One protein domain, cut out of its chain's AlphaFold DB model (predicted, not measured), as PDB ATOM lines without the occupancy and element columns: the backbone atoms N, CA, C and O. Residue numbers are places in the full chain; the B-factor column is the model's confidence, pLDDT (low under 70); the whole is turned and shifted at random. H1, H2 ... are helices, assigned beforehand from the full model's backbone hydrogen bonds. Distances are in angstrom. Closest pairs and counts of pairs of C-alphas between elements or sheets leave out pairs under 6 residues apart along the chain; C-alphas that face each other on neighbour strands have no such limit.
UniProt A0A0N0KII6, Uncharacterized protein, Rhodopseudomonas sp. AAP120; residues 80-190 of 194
ATOM      1  N   ALA A  80       6.147  43.724  22.318       52.31
ATOM      2  CA  ALA A  80       4.956  42.901  22.411       52.31
ATOM      3  C   ALA A  80       4.257  43.190  23.742       52.31
ATOM      4  O   ALA A  80       4.913  43.240  24.790       52.31
ATOM      5  N   GLU A  81       2.939  43.396  23.694       71.31
ATOM      6  CA  GLU A  81       2.098  43.766  24.837       71.31
ATOM      7  C   GLU A  81       2.027  42.666  25.914       71.31
ATOM      8  O   GLU A  81       1.055  42.576  26.649       71.31
ATOM      9  N   GLY A  82       3.029  41.795  26.015       83.19
ATOM     10  CA  GLY A  82       3.150  40.722  26.979       83.19
ATOM     11  C   GLY A  82       4.069  39.606  26.498       83.19
ATOM     12  O   GLY A  82       4.610  39.628  25.393       83.19
ATOM     13  N   HIS A  83       4.231  38.595  27.345       90.12
ATOM     14  CA  HIS A  83       4.783  37.305  26.937       90.12
ATOM     15  C   HIS A  83       3.671  36.464  26.298       90.12
ATOM     16  O   HIS A  83       2.635  36.255  26.937       90.12
ATOM     17  N   HIS A  84       3.871  36.000  25.064       94.31
ATOM     18  CA  HIS A  84       2.926  35.124  24.363       94.31
ATOM     19  C   HIS A  84       2.826  33.764  25.058       94.31
ATOM     20  O   HIS A  84       3.846  33.185  25.426       94.31
ATOM     21  N   TRP A  85       1.613  33.220  25.204       96.12
ATOM     22  CA  TRP A  85       1.443  31.873  25.772       96.12
ATOM     23  C   TRP A  85       2.025  30.785  24.866       96.12
ATOM     24  O   TRP A  85       2.515  29.770  25.358       96.12
ATOM     25  N   VAL A  86       1.980  31.009  23.551       96.94
ATOM     26  CA  VAL A  86       2.632  30.184  22.533       96.94
ATOM     27  C   VAL A  86       3.680  31.053  21.851       96.94
ATOM     28  O   VAL A  86       3.351  32.031  21.190       96.94
ATOM     29  N   GLN A  87       4.953  30.737  22.060       95.00
ATOM     30  CA  GLN A  87       6.052  31.617  21.680       95.00
ATOM     31  C   GLN A  87       6.252  31.637  20.163       95.00
ATOM     32  O   GLN A  87       6.100  30.614  19.491       95.00
ATOM     33  N   GLU A  88       6.697  32.778  19.627       93.62
ATOM     34  CA  GLU A  88       6.963  32.924  18.189       93.62
ATOM     35  C   GLU A  88       7.969  31.898  17.655       93.62
ATOM     36  O   GLU A  88       7.865  31.455  16.516       93.62
ATOM     37  N   ALA A  89       8.927  31.474  18.486       94.50
ATOM     38  CA  ALA A  89       9.886  30.432  18.127       94.50
ATOM     39  C   ALA A  89       9.203  29.109  17.737       94.50
ATOM     40  O   ALA A  89       9.736  28.370  16.915       94.50
ATOM     41  N   ILE A  90       8.027  28.819  18.303       96.69
ATOM     42  CA  ILE A  90       7.227  27.634  17.985       96.69
ATOM     43  C   ILE A  90       6.362  27.902  16.753       96.69
ATOM     44  O   ILE A  90       6.330  27.075  15.848       96.69
ATOM     45  N   THR A  91       5.699  29.060  16.672       96.50
ATOM     46  CA  THR A  91       4.802  29.376  15.543       96.50
ATOM     47  C   THR A  91       5.540  29.607  14.224       96.50
ATOM     48  O   THR A  91       4.958  29.396  13.163       96.50
ATOM     49  N   ARG A  92       6.822  29.993  14.274       95.62
ATOM     50  CA  ARG A  92       7.713  30.135  13.109       95.62
ATOM     51  C   ARG A  92       8.575  28.897  12.843       95.62
ATOM     52  O   ARG A  92       9.375  28.909  11.908       95.62
ATOM     53  N   ASN A  93       8.462  27.846  13.657       96.81
ATOM     54  CA  ASN A  93       9.214  26.615  13.441       96.81
ATOM     55  C   ASN A  93       8.697  25.925  12.162       96.81
ATOM     56  O   ASN A  93       7.512  25.604  12.103       96.81
ATOM     57  N   PRO A  94       9.555  25.629  11.162       97.00
ATOM     58  CA  PRO A  94       9.135  25.020   9.893       97.00
ATOM     59  C   PRO A  94       8.521  23.621  10.045       97.00
ATOM     60  O   PRO A  94       7.917  23.111   9.103       97.00
ATOM     61  N   LYS A  95       8.655  22.991  11.219       97.62
ATOM     62  CA  LYS A  95       7.934  21.766  11.576       97.62
ATOM     63  C   LYS A  95       6.412  21.952  11.542       97.62
ATOM     64  O   LYS A  95       5.698  20.991  11.263       97.62
ATOM     65  N   TYR A  96       5.921  23.157  11.828       97.56
ATOM     66  CA  TYR A  96       4.499  23.466  11.858       97.56
ATOM     67  C   TYR A  96       4.176  24.526  10.809       97.56
ATOM     68  O   TYR A  96       4.653  25.655  10.869       97.56
ATOM     69  N   THR A  97       3.300  24.183   9.876       98.06
ATOM     70  CA  THR A  97       2.662  25.171   9.005       98.06
ATOM     71  C   THR A  97       1.283  25.429   9.573       98.06
ATOM     72  O   THR A  97       0.425  24.579   9.399       98.06
ATOM     73  N   PHE A  98       1.070  26.532  10.288       98.00
ATOM     74  CA  PHE A  98      -0.236  26.857  10.870       98.00
ATOM     75  C   PHE A  98      -1.156  27.582   9.884       98.00
ATOM     76  O   PHE A  98      -0.687  28.257   8.968       98.00
ATOM     77  N   SER A  99      -2.469  27.474  10.094       98.38
ATOM     78  CA  SER A  99      -3.439  28.343   9.423       98.38
ATOM     79  C   SER A  99      -3.263  29.807   9.866       98.38
ATOM     80  O   SER A  99      -2.771  30.089  10.964       98.38
ATOM     81  N   SER A 100      -3.711  30.756   9.042       98.12
ATOM     82  CA  SER A 100      -3.721  32.179   9.413       98.12
ATOM     83  C   SER A 100      -4.594  32.455  10.641       98.12
ATOM     84  O   SER A 100      -4.229  33.276  11.476       98.12
ATOM     85  N   GLU A 101      -5.712  31.740  10.785       97.88
ATOM     86  CA  GLU A 101      -6.616  31.866  11.933       97.88
ATOM     87  C   GLU A 101      -5.951  31.437  13.247       97.88
ATOM     88  O   GLU A 101      -6.089  32.116  14.264       97.88
ATOM     89  N   ALA A 102      -5.199  30.330  13.236       98.38
ATOM     90  CA  ALA A 102      -4.476  29.856  14.411       98.38
ATOM     91  C   ALA A 102      -3.322  30.798  14.784       98.38
ATOM     92  O   ALA A 102      -3.135  31.110  15.962       98.38
ATOM     93  N   LEU A 103      -2.579  31.292  13.786       97.56
ATOM     94  CA  LEU A 103      -1.504  32.266  14.000       97.56
ATOM     95  C   LEU A 103      -2.017  33.559  14.640       97.56
ATOM     96  O   LEU A 103      -1.375  34.072  15.555       97.56
ATOM     97  N   GLU A 104      -3.178  34.056  14.207       96.88
ATOM     98  CA  GLU A 104      -3.803  35.251  14.781       96.88
ATOM     99  C   GLU A 104      -4.169  35.041  16.258       96.88
ATOM    100  O   GLU A 104      -3.917  35.908  17.096       96.88
ATOM    101  N   VAL A 105      -4.690  33.862  16.617       97.44
ATOM    102  CA  VAL A 105      -4.946  33.513  18.024       97.44
ATOM    103  C   VAL A 105      -3.648  33.479  18.827       97.44
ATOM    104  O   VAL A 105      -3.575  34.106  19.880       97.44
ATOM    105  N   PHE A 106      -2.610  32.788  18.348       96.88
ATOM    106  CA  PHE A 106      -1.341  32.695  19.078       96.88
ATOM    107  C   PHE A 106      -0.663  34.051  19.268       96.88
ATOM    108  O   PHE A 106      -0.086  34.287  20.327       96.88
ATOM    109  N   LYS A 107      -0.772  34.943  18.280       94.25
ATOM    110  CA  LYS A 107      -0.265  36.316  18.350       94.25
ATOM    111  C   LYS A 107      -1.016  37.161  19.386       94.25
ATOM    112  O   LYS A 107      -0.398  37.911  20.128       94.25
ATOM    113  N   ASN A 108      -2.339  37.035  19.460       94.88
ATOM    114  CA  ASN A 108      -3.150  37.864  20.358       94.88
ATOM    115  C   ASN A 108      -3.205  37.321  21.798       94.88
ATOM    116  O   ASN A 108      -3.470  38.064  22.743       94.88
ATOM    117  N   GLU A 109      -2.931  36.032  21.997       95.12
ATOM    118  CA  GLU A 109      -2.943  35.395  23.312       95.12
ATOM    119  C   GLU A 109      -1.625  35.621  24.067       95.12
ATOM    120  O   GLU A 109      -0.690  34.809  24.042       95.12
ATOM    121  N   THR A 110      -1.584  36.717  24.824       94.19
ATOM    122  CA  THR A 110      -0.454  37.084  25.688       94.19
ATOM    123  C   THR A 110      -0.825  37.076  27.174       94.19
ATOM    124  O   THR A 110      -1.985  36.965  27.580       94.19
ATOM    125  N   THR A 111       0.190  37.185  28.028       89.19
ATOM    126  CA  THR A 111       0.056  37.425  29.477       89.19
ATOM    127  C   THR A 111      -0.403  38.853  29.815       89.19
ATOM    128  O   THR A 111      -0.628  39.158  30.991       89.19
ATOM    129  N   GLY A 112      -0.573  39.714  28.807       85.75
ATOM    130  CA  GLY A 112      -0.769  41.150  28.959       85.75
ATOM    131  C   GLY A 112       0.530  41.899  29.290       85.75
ATOM    132  O   GLY A 112       1.578  41.271  29.485       85.75
ATOM    133  N   PRO A 113       0.489  43.247  29.351       84.56
ATOM    134  CA  PRO A 113       1.704  44.055  29.355       84.56
ATOM    135  C   PRO A 113       2.583  43.761  30.565       84.56
ATOM    136  O   PRO A 113       2.161  43.965  31.706       84.56
ATOM    137  N   LEU A 114       3.820  43.337  30.312       84.00
ATOM    138  CA  LEU A 114       4.804  43.105  31.364       84.00
ATOM    139  C   LEU A 114       5.453  44.430  31.754       84.00
ATOM    140  O   LEU A 114       6.002  45.145  30.916       84.00
ATOM    141  N   LYS A 115       5.385  44.786  33.039       82.19
ATOM    142  CA  LYS A 115       5.914  46.069  33.539       82.19
ATOM    143  C   LYS A 115       7.417  46.049  33.759       82.19
ATOM    144  O   LYS A 115       8.019  47.101  33.967       82.19
ATOM    145  N   VAL A 116       8.004  44.860  33.750       77.88
ATOM    146  CA  VAL A 116       9.421  44.652  34.005       77.88
ATOM    147  C   VAL A 116      10.039  44.000  32.760       77.88
ATOM    148  O   VAL A 116       9.822  42.799  32.571       77.88
ATOM    149  N   PRO A 117      10.766  44.755  31.911       72.44
ATOM    150  CA  PRO A 117      11.298  44.275  30.629       72.44
ATOM    151  C   PRO A 117      12.142  43.004  30.748       72.44
ATOM    152  O   PRO A 117      12.038  42.086  29.939       72.44
ATOM    153  N   GLU A 118      12.894  42.878  31.841       75.50
ATOM    154  CA  GLU A 118      13.764  41.739  32.143       75.50
ATOM    155  C   GLU A 118      12.974  40.450  32.447       75.50
ATOM    156  O   GLU A 118      13.539  39.431  32.847       75.50
ATOM    157  N   SER A 119      11.642  40.483  32.370       71.25
ATOM    158  CA  SER A 119      10.772  39.296  32.426       71.25
ATOM    159  C   SER A 119      10.758  38.521  31.121       71.25
ATOM    160  O   SER A 119      10.443  37.336  31.149       71.25
ATOM    161  N   ASN A 120      11.167  39.163  30.027       69.88
ATOM    162  CA  ASN A 120      11.208  38.579  28.692       69.88
ATOM    163  C   ASN A 120      12.607  38.124  28.260       69.88
ATOM    164  O   ASN A 120      12.805  37.803  27.093       69.88
ATOM    165  N   TYR A 121      13.588  38.081  29.166       79.75
ATOM    166  CA  TYR A 121      14.924  37.634  28.782       79.75
ATOM    167  C   TYR A 121      14.944  36.171  28.338       79.75
ATOM    168  O   TYR A 121      14.350  35.294  28.972       79.75
ATOM    169  N   TYR A 122      15.691  35.917  27.261       74.62
ATOM    170  CA  TYR A 122      15.887  34.594  26.679       74.62
ATOM    171  C   TYR A 122      16.878  33.757  27.507       74.62
ATOM    172  O   TYR A 122      17.998  33.444  27.102       74.62
ATOM    173  N   ASP A 123      16.465  33.413  28.723       84.56
ATOM    174  CA  ASP A 123      17.259  32.631  29.660       84.56
ATOM    175  C   ASP A 123      17.044  31.111  29.485       84.56
ATOM    176  O   ASP A 123      16.289  30.625  28.636       84.56
ATOM    177  N   ARG A 124      17.741  30.318  30.306       89.69
ATOM    178  CA  ARG A 124      17.572  28.858  30.332       89.69
ATOM    179  C   ARG A 124      16.117  28.449  30.594       89.69
ATOM    180  O   ARG A 124      15.667  27.471  30.006       89.69
ATOM    181  N   MET A 125      15.391  29.164  31.457       88.62
ATOM    182  CA  MET A 125      13.992  28.841  31.742       88.62
ATOM    183  C   MET A 125      13.102  29.111  30.531       88.62
ATOM    184  O   MET A 125      12.213  28.310  30.272       88.62
ATOM    185  N   HIS A 126      13.363  30.171  29.765       91.12
ATOM    186  CA  HIS A 126      12.636  30.444  28.526       91.12
ATOM    187  C   HIS A 126      12.821  29.313  27.500       91.12
ATOM    188  O   HIS A 126      11.861  28.897  26.858       91.12
ATOM    189  N   ARG A 127      14.031  28.751  27.374       92.62
ATOM    190  CA  ARG A 127      14.283  27.596  26.490       92.62
ATOM    191  C   ARG A 127      13.566  26.326  26.949       92.62
ATOM    192  O   ARG A 127      12.974  25.630  26.131       92.62
ATOM    193  N   GLU A 128      13.602  26.034  28.248       95.00
ATOM    194  CA  GLU A 128      12.874  24.899  28.840       95.00
ATOM    195  C   GLU A 128      11.357  25.051  28.665       95.00
ATOM    196  O   GLU A 128      10.664  24.084  28.352       95.00
ATOM    197  N   ASN A 129      10.847  26.271  28.832       95.25
ATOM    198  CA  ASN A 129       9.450  26.613  28.612       95.25
ATOM    199  C   ASN A 129       9.054  26.435  27.138       95.25
ATOM    200  O   ASN A 129       8.089  25.721  26.887       95.25
ATOM    201  N   ASN A 130       9.831  26.964  26.182       95.44
ATOM    202  CA  ASN A 130       9.606  26.750  24.746       95.44
ATOM    203  C   ASN A 130       9.549  25.256  24.409       95.44
ATOM    204  O   ASN A 130       8.606  24.802  23.770       95.44
ATOM    205  N   LYS A 131      10.526  24.477  24.890       96.94
ATOM    206  CA  LYS A 131      10.566  23.028  24.670       96.94
ATOM    207  C   LYS A 131       9.335  22.329  25.254       96.94
ATOM    208  O   LYS A 131       8.753  21.466  24.608       96.94
ATOM    209  N   GLY A 132       8.923  22.706  26.466       98.00
ATOM    210  CA  GLY A 132       7.717  22.166  27.091       98.00
ATOM    211  C   GLY A 132       6.452  22.486  26.295       98.00
ATOM    212  O   GLY A 132       5.640  21.594  26.067       98.00
ATOM    213  N   VAL A 133       6.286  23.736  25.851       97.94
ATOM    214  CA  VAL A 133       5.129  24.152  25.041       97.94
ATOM    215  C   VAL A 133       5.124  23.439  23.687       97.94
ATOM    216  O   VAL A 133       4.065  22.999  23.250       97.94
ATOM    217  N   GLU A 134       6.284  23.260  23.055       98.00
ATOM    218  CA  GLU A 134       6.410  22.523  21.794       98.00
ATOM    219  C   GLU A 134       5.994  21.050  21.945       98.00
ATOM    220  O   GLU A 134       5.200  20.542  21.157       98.00
ATOM    221  N   GLU A 135       6.469  20.369  22.990       98.44
ATOM    222  CA  GLU A 135       6.075  18.984  23.279       98.44
ATOM    223  C   GLU A 135       4.574  18.865  23.615       98.44
ATOM    224  O   GLU A 135       3.925  17.871  23.272       98.44
ATOM    225  N   GLU A 136       3.998  19.868  24.285       98.50
ATOM    226  CA  GLU A 136       2.565  19.900  24.589       98.50
ATOM    227  C   GLU A 136       1.718  20.156  23.335       98.50
ATOM    228  O   GLU A 136       0.642  19.573  23.196       98.50
ATOM    229  N   LEU A 137       2.216  20.969  22.400       98.56
ATOM    230  CA  LEU A 137       1.607  21.191  21.090       98.56
ATOM    231  C   LEU A 137       1.576  19.899  20.273       98.56
ATOM    232  O   LEU A 137       0.511  19.515  19.791       98.56
ATOM    233  N   ASP A 138       2.706  19.195  20.164       98.38
ATOM    234  CA  ASP A 138       2.781  17.901  19.473       98.38
ATOM    235  C   ASP A 138       1.739  16.915  20.012       98.38
ATOM    236  O   ASP A 138       1.022  16.245  19.261       98.38
ATOM    237  N   ARG A 139       1.636  16.843  21.343       98.56
ATOM    238  CA  ARG A 139       0.666  15.992  22.029       98.56
ATOM    239  C   ARG A 139      -0.765  16.416  21.709       98.56
ATOM    240  O   ARG A 139      -1.579  15.563  21.365       98.56
ATOM    241  N   PHE A 140      -1.062  17.712  21.788       98.50
ATOM    242  CA  PHE A 140      -2.386  18.261  21.506       98.50
ATOM    243  C   PHE A 140      -2.831  17.977  20.066       98.50
ATOM    244  O   PHE A 140      -3.941  17.483  19.859       98.50
ATOM    245  N   LEU A 141      -1.957  18.223  19.088       98.50
ATOM    246  CA  LEU A 141      -2.213  17.948  17.673       98.50
ATOM    247  C   LEU A 141      -2.518  16.466  17.445       98.50
ATOM    248  O   LEU A 141      -3.504  16.117  16.796       98.50
ATOM    249  N   LYS A 142      -1.707  15.579  18.036       98.38
ATOM    250  CA  LYS A 142      -1.874  14.128  17.916       98.38
ATOM    251  C   LYS A 142      -3.164  13.625  18.564       98.38
ATOM    252  O   LYS A 142      -3.879  12.837  17.951       98.38
ATOM    253  N   GLU A 143      -3.453  14.048  19.794       98.44
ATOM    254  CA  GLU A 143      -4.638  13.619  20.550       98.44
ATOM    255  C   GLU A 143      -5.941  14.022  19.850       98.44
ATOM    256  O   GLU A 143      -6.889  13.239  19.823       98.44
ATOM    257  N   ASN A 144      -5.964  15.205  19.231       98.31
ATOM    258  CA  ASN A 144      -7.149  15.744  18.562       98.31
ATOM    259  C   ASN A 144      -7.174  15.479  17.050       98.31
ATOM    260  O   ASN A 144      -8.140  15.843  16.387       98.31
ATOM    261  N   LYS A 145      -6.145  14.813  16.502       98.25
ATOM    262  CA  LYS A 145      -5.993  14.536  15.061       98.25
ATOM    263  C   LYS A 145      -6.050  15.810  14.205       98.25
ATOM    264  O   LYS A 145      -6.638  15.812  13.126       98.25
ATOM    265  N   ILE A 146      -5.426  16.877  14.697       98.44
ATOM    266  CA  ILE A 146      -5.398  18.185  14.041       98.44
ATOM    267  C   ILE A 146      -4.152  18.269  13.163       98.44
ATOM    268  O   ILE A 146      -3.030  18.047  13.621       98.44
ATOM    269  N   GLU A 147      -4.347  18.632  11.900       98.50
ATOM    270  CA  GLU A 147      -3.261  19.061  11.025       98.50
ATOM    271  C   GLU A 147      -2.983  20.549  11.302       98.50
ATOM    272  O   GLU A 147      -3.920  21.343  11.192       98.50
ATOM    273  N   PRO A 148      -1.746  20.971  11.637       98.38
ATOM    274  CA  PRO A 148      -1.451  22.372  11.966       98.38
ATOM    275  C   PRO A 148      -1.965  23.377  10.926       98.38
ATOM    276  O   PRO A 148      -2.507  24.421  11.288       98.38
ATOM    277  N   SER A 149      -1.881  23.024   9.640       98.44
ATOM    278  CA  SER A 149      -2.273  23.869   8.498       98.44
ATOM    279  C   SER A 149      -3.776  24.118   8.426       98.44
ATOM    280  O   SER A 149      -4.219  25.062   7.776       98.44
ATOM    281  N   LYS A 150      -4.552  23.282   9.118       98.50
ATOM    282  CA  LYS A 150      -6.012  23.305   9.191       98.50
ATOM    283  C   LYS A 150      -6.521  23.606  10.596       98.50
ATOM    284  O   LYS A 150      -7.725  23.526  10.814       98.50
ATOM    285  N   MET A 151      -5.632  23.930  11.537       98.44
ATOM    286  CA  MET A 151      -6.029  24.282  12.894       98.44
ATOM    287  C   MET A 151      -6.950  25.503  12.854       98.44
ATOM    288  O   MET A 151      -6.585  26.544  12.314       98.44
ATOM    289  N   THR A 152      -8.137  25.377  13.420       98.62
ATOM    290  CA  THR A 152      -9.110  26.470  13.520       98.62
ATOM    291  C   THR A 152      -8.749  27.428  14.656       98.62
ATOM    292  O   THR A 152      -7.972  27.098  15.560       98.62
ATOM    293  N   SER A 153      -9.351  28.619  14.661       98.31
ATOM    294  CA  SER A 153      -9.192  29.563  15.778       98.31
ATOM    295  C   SER A 153      -9.626  28.979  17.137       98.31
ATOM    296  O   SER A 153      -8.967  29.220  18.151       98.31
ATOM    297  N   ASP A 154     -10.688  28.173  17.182       98.50
ATOM    298  CA  ASP A 154     -11.177  27.570  18.428       98.50
ATOM    299  C   ASP A 154     -10.248  26.466  18.948       98.50
ATOM    300  O   ASP A 154      -9.997  26.381  20.153       98.50
ATOM    301  N   GLU A 155      -9.655  25.673  18.055       98.62
ATOM    302  CA  GLU A 155      -8.628  24.692  18.416       98.62
ATOM    303  C   GLU A 155      -7.353  25.367  18.934       98.62
ATOM    304  O   GLU A 155      -6.776  24.918  19.927       98.62
ATOM    305  N   ALA A 156      -6.942  26.481  18.322       98.50
ATOM    306  CA  ALA A 156      -5.815  27.277  18.800       98.50
ATOM    307  C   ALA A 156      -6.082  27.848  20.205       98.50
ATOM    308  O   ALA A 156      -5.231  27.740  21.091       98.50
ATOM    309  N   LYS A 157      -7.291  28.373  20.464       98.25
ATOM    310  CA  LYS A 157      -7.704  28.827  21.807       98.25
ATOM    311  C   LYS A 157      -7.719  27.675  22.811       98.25
ATOM    312  O   LYS A 157      -7.275  27.840  23.949       98.25
ATOM    313  N   ALA A 158      -8.203  26.502  22.406       98.50
ATOM    314  CA  ALA A 158      -8.182  25.309  23.244       98.50
ATOM    315  C   ALA A 158      -6.744  24.910  23.611       98.50
ATOM    316  O   ALA A 158      -6.471  24.611  24.778       98.50
ATOM    317  N   PHE A 159      -5.807  24.986  22.662       98.62
ATOM    318  CA  PHE A 159      -4.393  24.751  22.934       98.62
ATOM    319  C   PHE A 159      -3.802  25.792  23.898       98.62
ATOM    320  O   PHE A 159      -3.165  25.423  24.884       98.62
ATOM    321  N   VAL A 160      -4.073  27.083  23.695       98.19
ATOM    322  CA  VAL A 160      -3.635  28.147  24.615       98.19
ATOM    323  C   VAL A 160      -4.144  27.894  26.037       98.19
ATOM    324  O   VAL A 160      -3.383  27.978  27.004       98.19
ATOM    325  N   ASN A 161      -5.417  27.523  26.187       97.94
ATOM    326  CA  ASN A 161      -5.993  27.184  27.489       97.94
ATOM    327  C   ASN A 161      -5.309  25.969  28.126       97.94
ATOM    328  O   ASN A 161      -5.098  25.941  29.341       97.94
ATOM    329  N   ARG A 162      -4.891  24.995  27.314       98.06
ATOM    330  CA  ARG A 162      -4.112  23.845  27.775       98.06
ATOM    331  C   ARG A 162      -2.722  24.246  28.269       98.06
ATOM    332  O   ARG A 162      -2.309  23.767  29.322       98.06
ATOM    333  N   VAL A 163      -2.035  25.163  27.586       97.88
ATOM    334  CA  VAL A 163      -0.746  25.717  28.045       97.88
ATOM    335  C   VAL A 163      -0.912  26.466  29.370       97.88
ATOM    336  O   VAL A 163      -0.159  26.214  30.315       97.88
ATOM    337  N   LYS A 164      -1.937  27.324  29.482       96.19
ATOM    338  CA  LYS A 164      -2.277  28.047  30.724       96.19
ATOM    339  C   LYS A 164      -2.524  27.086  31.895       96.19
ATOM    340  O   LYS A 164      -2.072  27.345  33.009       96.19
ATOM    341  N   ALA A 165      -3.194  25.963  31.637       97.00
ATOM    342  CA  ALA A 165      -3.529  24.940  32.629       97.00
ATOM    343  C   ALA A 165      -2.469  23.827  32.786       97.00
ATOM    344  O   ALA A 165      -2.707  22.856  33.514       97.00
ATOM    345  N   SER A 166      -1.319  23.930  32.111       97.88
ATOM    346  CA  SER A 166      -0.352  22.835  32.045       97.88
ATOM    347  C   SER A 166       0.212  22.464  33.420       97.88
ATOM    348  O   SER A 166       0.536  23.310  34.258       97.88
ATOM    349  N   ARG A 167       0.359  21.154  33.645       97.81
ATOM    350  CA  ARG A 167       1.021  20.583  34.827       97.81
ATOM    351  C   ARG A 167       2.504  20.310  34.601       97.81
ATOM    352  O   ARG A 167       3.180  19.921  35.554       97.81
ATOM    353  N   ASP A 168       3.004  20.504  33.381       98.25
ATOM    354  CA  ASP A 168       4.425  20.360  33.089       98.25
ATOM    355  C   ASP A 168       5.220  21.373  33.930       98.25
ATOM    356  O   ASP A 168       4.925  22.573  33.879       98.25
ATOM    357  N   PRO A 169       6.213  20.935  34.725       97.44
ATOM    358  CA  PRO A 169       6.943  21.831  35.610       97.44
ATOM    359  C   PRO A 169       7.698  22.932  34.856       97.44
ATOM    360  O   PRO A 169       7.848  24.019  35.408       97.44
ATOM    361  N   ARG A 170       8.126  22.706  33.607       97.69
ATOM    362  CA  ARG A 170       8.829  23.705  32.782       97.69
ATOM    363  C   ARG A 170       7.892  24.835  32.371       97.69
ATOM    364  O   ARG A 170       8.254  26.004  32.464       97.69
ATOM    365  N   ILE A 171       6.668  24.490  31.973       97.62
ATOM    366  CA  ILE A 171       5.641  25.464  31.586       97.62
ATOM    367  C   ILE A 171       5.091  26.169  32.824       97.62
ATOM    368  O   ILE A 171       5.119  27.396  32.927       97.62
ATOM    369  N   ARG A 172       4.647  25.392  33.814       96.31
ATOM    370  CA  ARG A 172       4.001  25.908  35.020       96.31
ATOM    371  C   ARG A 172       4.921  26.815  35.830       96.31
ATOM    372  O   ARG A 172       4.468  27.861  36.290       96.31
ATOM    373  N   ALA A 173       6.184  26.434  36.036       93.75
ATOM    374  CA  ALA A 173       7.116  27.254  36.808       93.75
ATOM    375  C   ALA A 173       7.389  28.595  36.117       93.75
ATOM    376  O   ALA A 173       7.437  29.626  36.789       93.75
ATOM    377  N   PHE A 174       7.504  28.590  34.787       94.06
ATOM    378  CA  PHE A 174       7.686  29.805  34.003       94.06
ATOM    379  C   PHE A 174       6.458  30.727  34.096       94.06
ATOM    380  O   PHE A 174       6.591  31.890  34.479       94.06
ATOM    381  N   ASN A 175       5.253  30.186  33.888       92.81
ATOM    382  CA  ASN A 175       3.999  30.938  34.014       92.81
ATOM    383  C   ASN A 175       3.821  31.529  35.423       92.81
ATOM    384  O   ASN A 175       3.472  32.699  35.579       92.81
ATOM    385  N   MET A 176       4.119  30.744  36.465       91.38
ATOM    386  CA  MET A 176       4.068  31.205  37.856       91.38
ATOM    387  C   MET A 176       5.082  32.312  38.149       91.38
ATOM    388  O   MET A 176       4.773  33.230  38.906       91.38
ATOM    389  N   ARG A 177       6.285  32.244  37.565       91.19
ATOM    390  CA  ARG A 177       7.312  33.284  37.710       91.19
ATOM    391  C   ARG A 177       6.833  34.609  37.121       91.19
ATOM    392  O   ARG A 177       6.987  35.634  37.786       91.19
ATOM    393  N   LEU A 178       6.255  34.589  35.917       90.19
ATOM    394  CA  LEU A 178       5.689  35.785  35.286       90.19
ATOM    395  C   LEU A 178       4.564  36.375  36.137       90.19
ATOM    396  O   LEU A 178       4.611  37.554  36.486       90.19
ATOM    397  N   TRP A 179       3.613  35.535  36.557       88.12
ATOM    398  CA  TRP A 179       2.502  35.960  37.406       88.12
ATOM    399  C   TRP A 179       2.985  36.587  38.717       88.12
ATOM    400  O   TRP A 179       2.610  37.710  39.037       88.12
ATOM    401  N   LEU A 180       3.870  35.904  39.454       88.06
ATOM    402  CA  LEU A 180       4.376  36.393  40.736       88.06
ATOM    403  C   LEU A 180       5.105  37.726  40.571       88.06
ATOM    404  O   LEU A 180       4.946  38.619  41.398       88.06
ATOM    405  N   ARG A 181       5.907  37.875  39.514       85.69
ATOM    406  CA  ARG A 181       6.655  39.106  39.263       85.69
ATOM    407  C   ARG A 181       5.727  40.288  39.004       85.69
ATOM    408  O   ARG A 181       5.917  41.338  39.617       85.69
ATOM    409  N   GLU A 182       4.708  40.096  38.173       83.75
ATOM    410  CA  GLU A 182       3.703  41.122  37.901       83.75
ATOM    411  C   GLU A 182       2.866  41.437  39.148       83.75
ATOM    412  O   GLU A 182       2.716  42.601  39.513       83.75
ATOM    413  N   SER A 183       2.391  40.428  39.883       84.44
ATOM    414  CA  SER A 183       1.664  40.636  41.144       84.44
ATOM    415  C   SER A 183       2.500  41.397  42.176       84.44
ATOM    416  O   SER A 183       2.007  42.328  42.814       84.44
ATOM    417  N   MET A 184       3.785  41.062  42.317       83.94
ATOM    418  CA  MET A 184       4.690  41.751  43.239       83.94
ATOM    419  C   MET A 184       4.985  43.192  42.814       83.94
ATOM    420  O   MET A 184       5.175  44.043  43.684       83.94
ATOM    421  N   TYR A 185       5.007  43.492  41.512       82.75
ATOM    422  CA  TYR A 185       5.119  44.868  41.025       82.75
ATOM    423  C   TYR A 185       3.948  45.728  41.528       82.75
ATOM    424  O   TYR A 185       4.171  46.814  42.068       82.75
ATOM    425  N   TRP A 186       2.717  45.215  41.424       79.75
ATOM    426  CA  TRP A 186       1.505  45.898  41.893       79.75
ATOM    427  C   TRP A 186       1.480  46.072  43.413       79.75
ATOM    428  O   TRP A 186       1.271  47.182  43.906       79.75
ATOM    429  N   LEU A 187       1.805  45.008  44.158       83.44
ATOM    430  CA  LEU A 187       1.884  45.052  45.622       83.44
ATOM    431  C   LEU A 187       2.897  46.093  46.115       83.44
ATOM    432  O   LEU A 187       2.589  46.875  47.012       83.44
ATOM    433  N   ARG A 188       4.086  46.168  45.501       84.19
ATOM    434  CA  ARG A 188       5.119  47.152  45.877       84.19
ATOM    435  C   ARG A 188       4.710  48.599  45.613       84.19
ATOM    436  O   ARG A 188       5.236  49.492  46.269       84.19
ATOM    437  N   ARG A 189       3.814  48.844  44.656       83.50
ATOM    438  CA  ARG A 189       3.337  50.194  44.321       83.50
ATOM    439  C   ARG A 189       2.038  50.583  45.026       83.50
ATOM    440  O   ARG A 189       1.507  51.650  44.732       83.50
ATOM    441  N   GLY A 190       1.530  49.746  45.937       74.94
ATOM    442  CA  GLY A 190       0.320  50.044  46.707       74.94
ATOM    443  C   GLY A 190      -0.941  50.190  45.849       74.94
ATOM    444  O   GLY A 190      -1.904  50.806  46.286       74.94
TER     445      GLY A 190
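AT A GLANCE: This is residues 80 to 190 of the 194 residues of an uncharacterized protein of Rhodopseudomonas sp. AAP120 (UniProt A0A0N0KII6). Two long helices, H3 and H5, meet in their first halves as a wide V. H4 packs on H2, which runs the same way, and leads toward the corner of the V, where its residues 159 to 163 touch H3; H2 stays apart from H3 and H5, and short H1 only just touches H2 and H3. A long loop, residues 109 to 123, leads from H2 back to H3. The printed part has 111 residues with five named helices, H1 to H5 in chain order, and no named strand: an all-helix class. It is compact, with a radius of gyration of the C-alphas of 14.3 A, yet elongated, spanning 47 by 24 by 22 A.

HOW THE PARTS SIT: Start at H1, residues 88 to 91; it only just touches H2, residues 100 to 108, with the closest C-alphas, Thr 91 and Leu 103, 7.1 A apart. Go on to H3, residues 124 to 144, apart from H2. H4, residues 153 to 164, touches H2 at a steep tilt of 36 degrees, only just past shallow, the same way; the closest C-alphas, Ala 102 and Ser 153, are 4.9 A apart. At H5, residues 169 to 188, find Ile 171: its C-alpha and that of Asn 129 in H3 are the closest of that pair, 5.0 A apart, and the two helices touch at a steep tilt of 57 degrees, opposite ways. Every O i to N i+4 pair is within hydrogen-bond range in H2, H3 and H4, and 15 of 16 in H5; H1 is too short for one.

IN THESE COORDINATES: Find C-alpha 88 at (6.963, 32.924, 18.189), where H1 begins. H3 runs 30.4 A from C-alpha 124 at (17.572, 28.858, 30.332); H5 runs 27.4 A to C-alpha 188 at (5.119, 47.152, 45.877). H2 is 12.3 A long and H4 16.5 A.

THE WHOLE: The C-alphas farthest apart, Lys 145 and Gly 190, are 48.0 A apart. The printed part has no cut; the link from H2 to H3 is long. Residues 80 and 120 are under pLDDT 70.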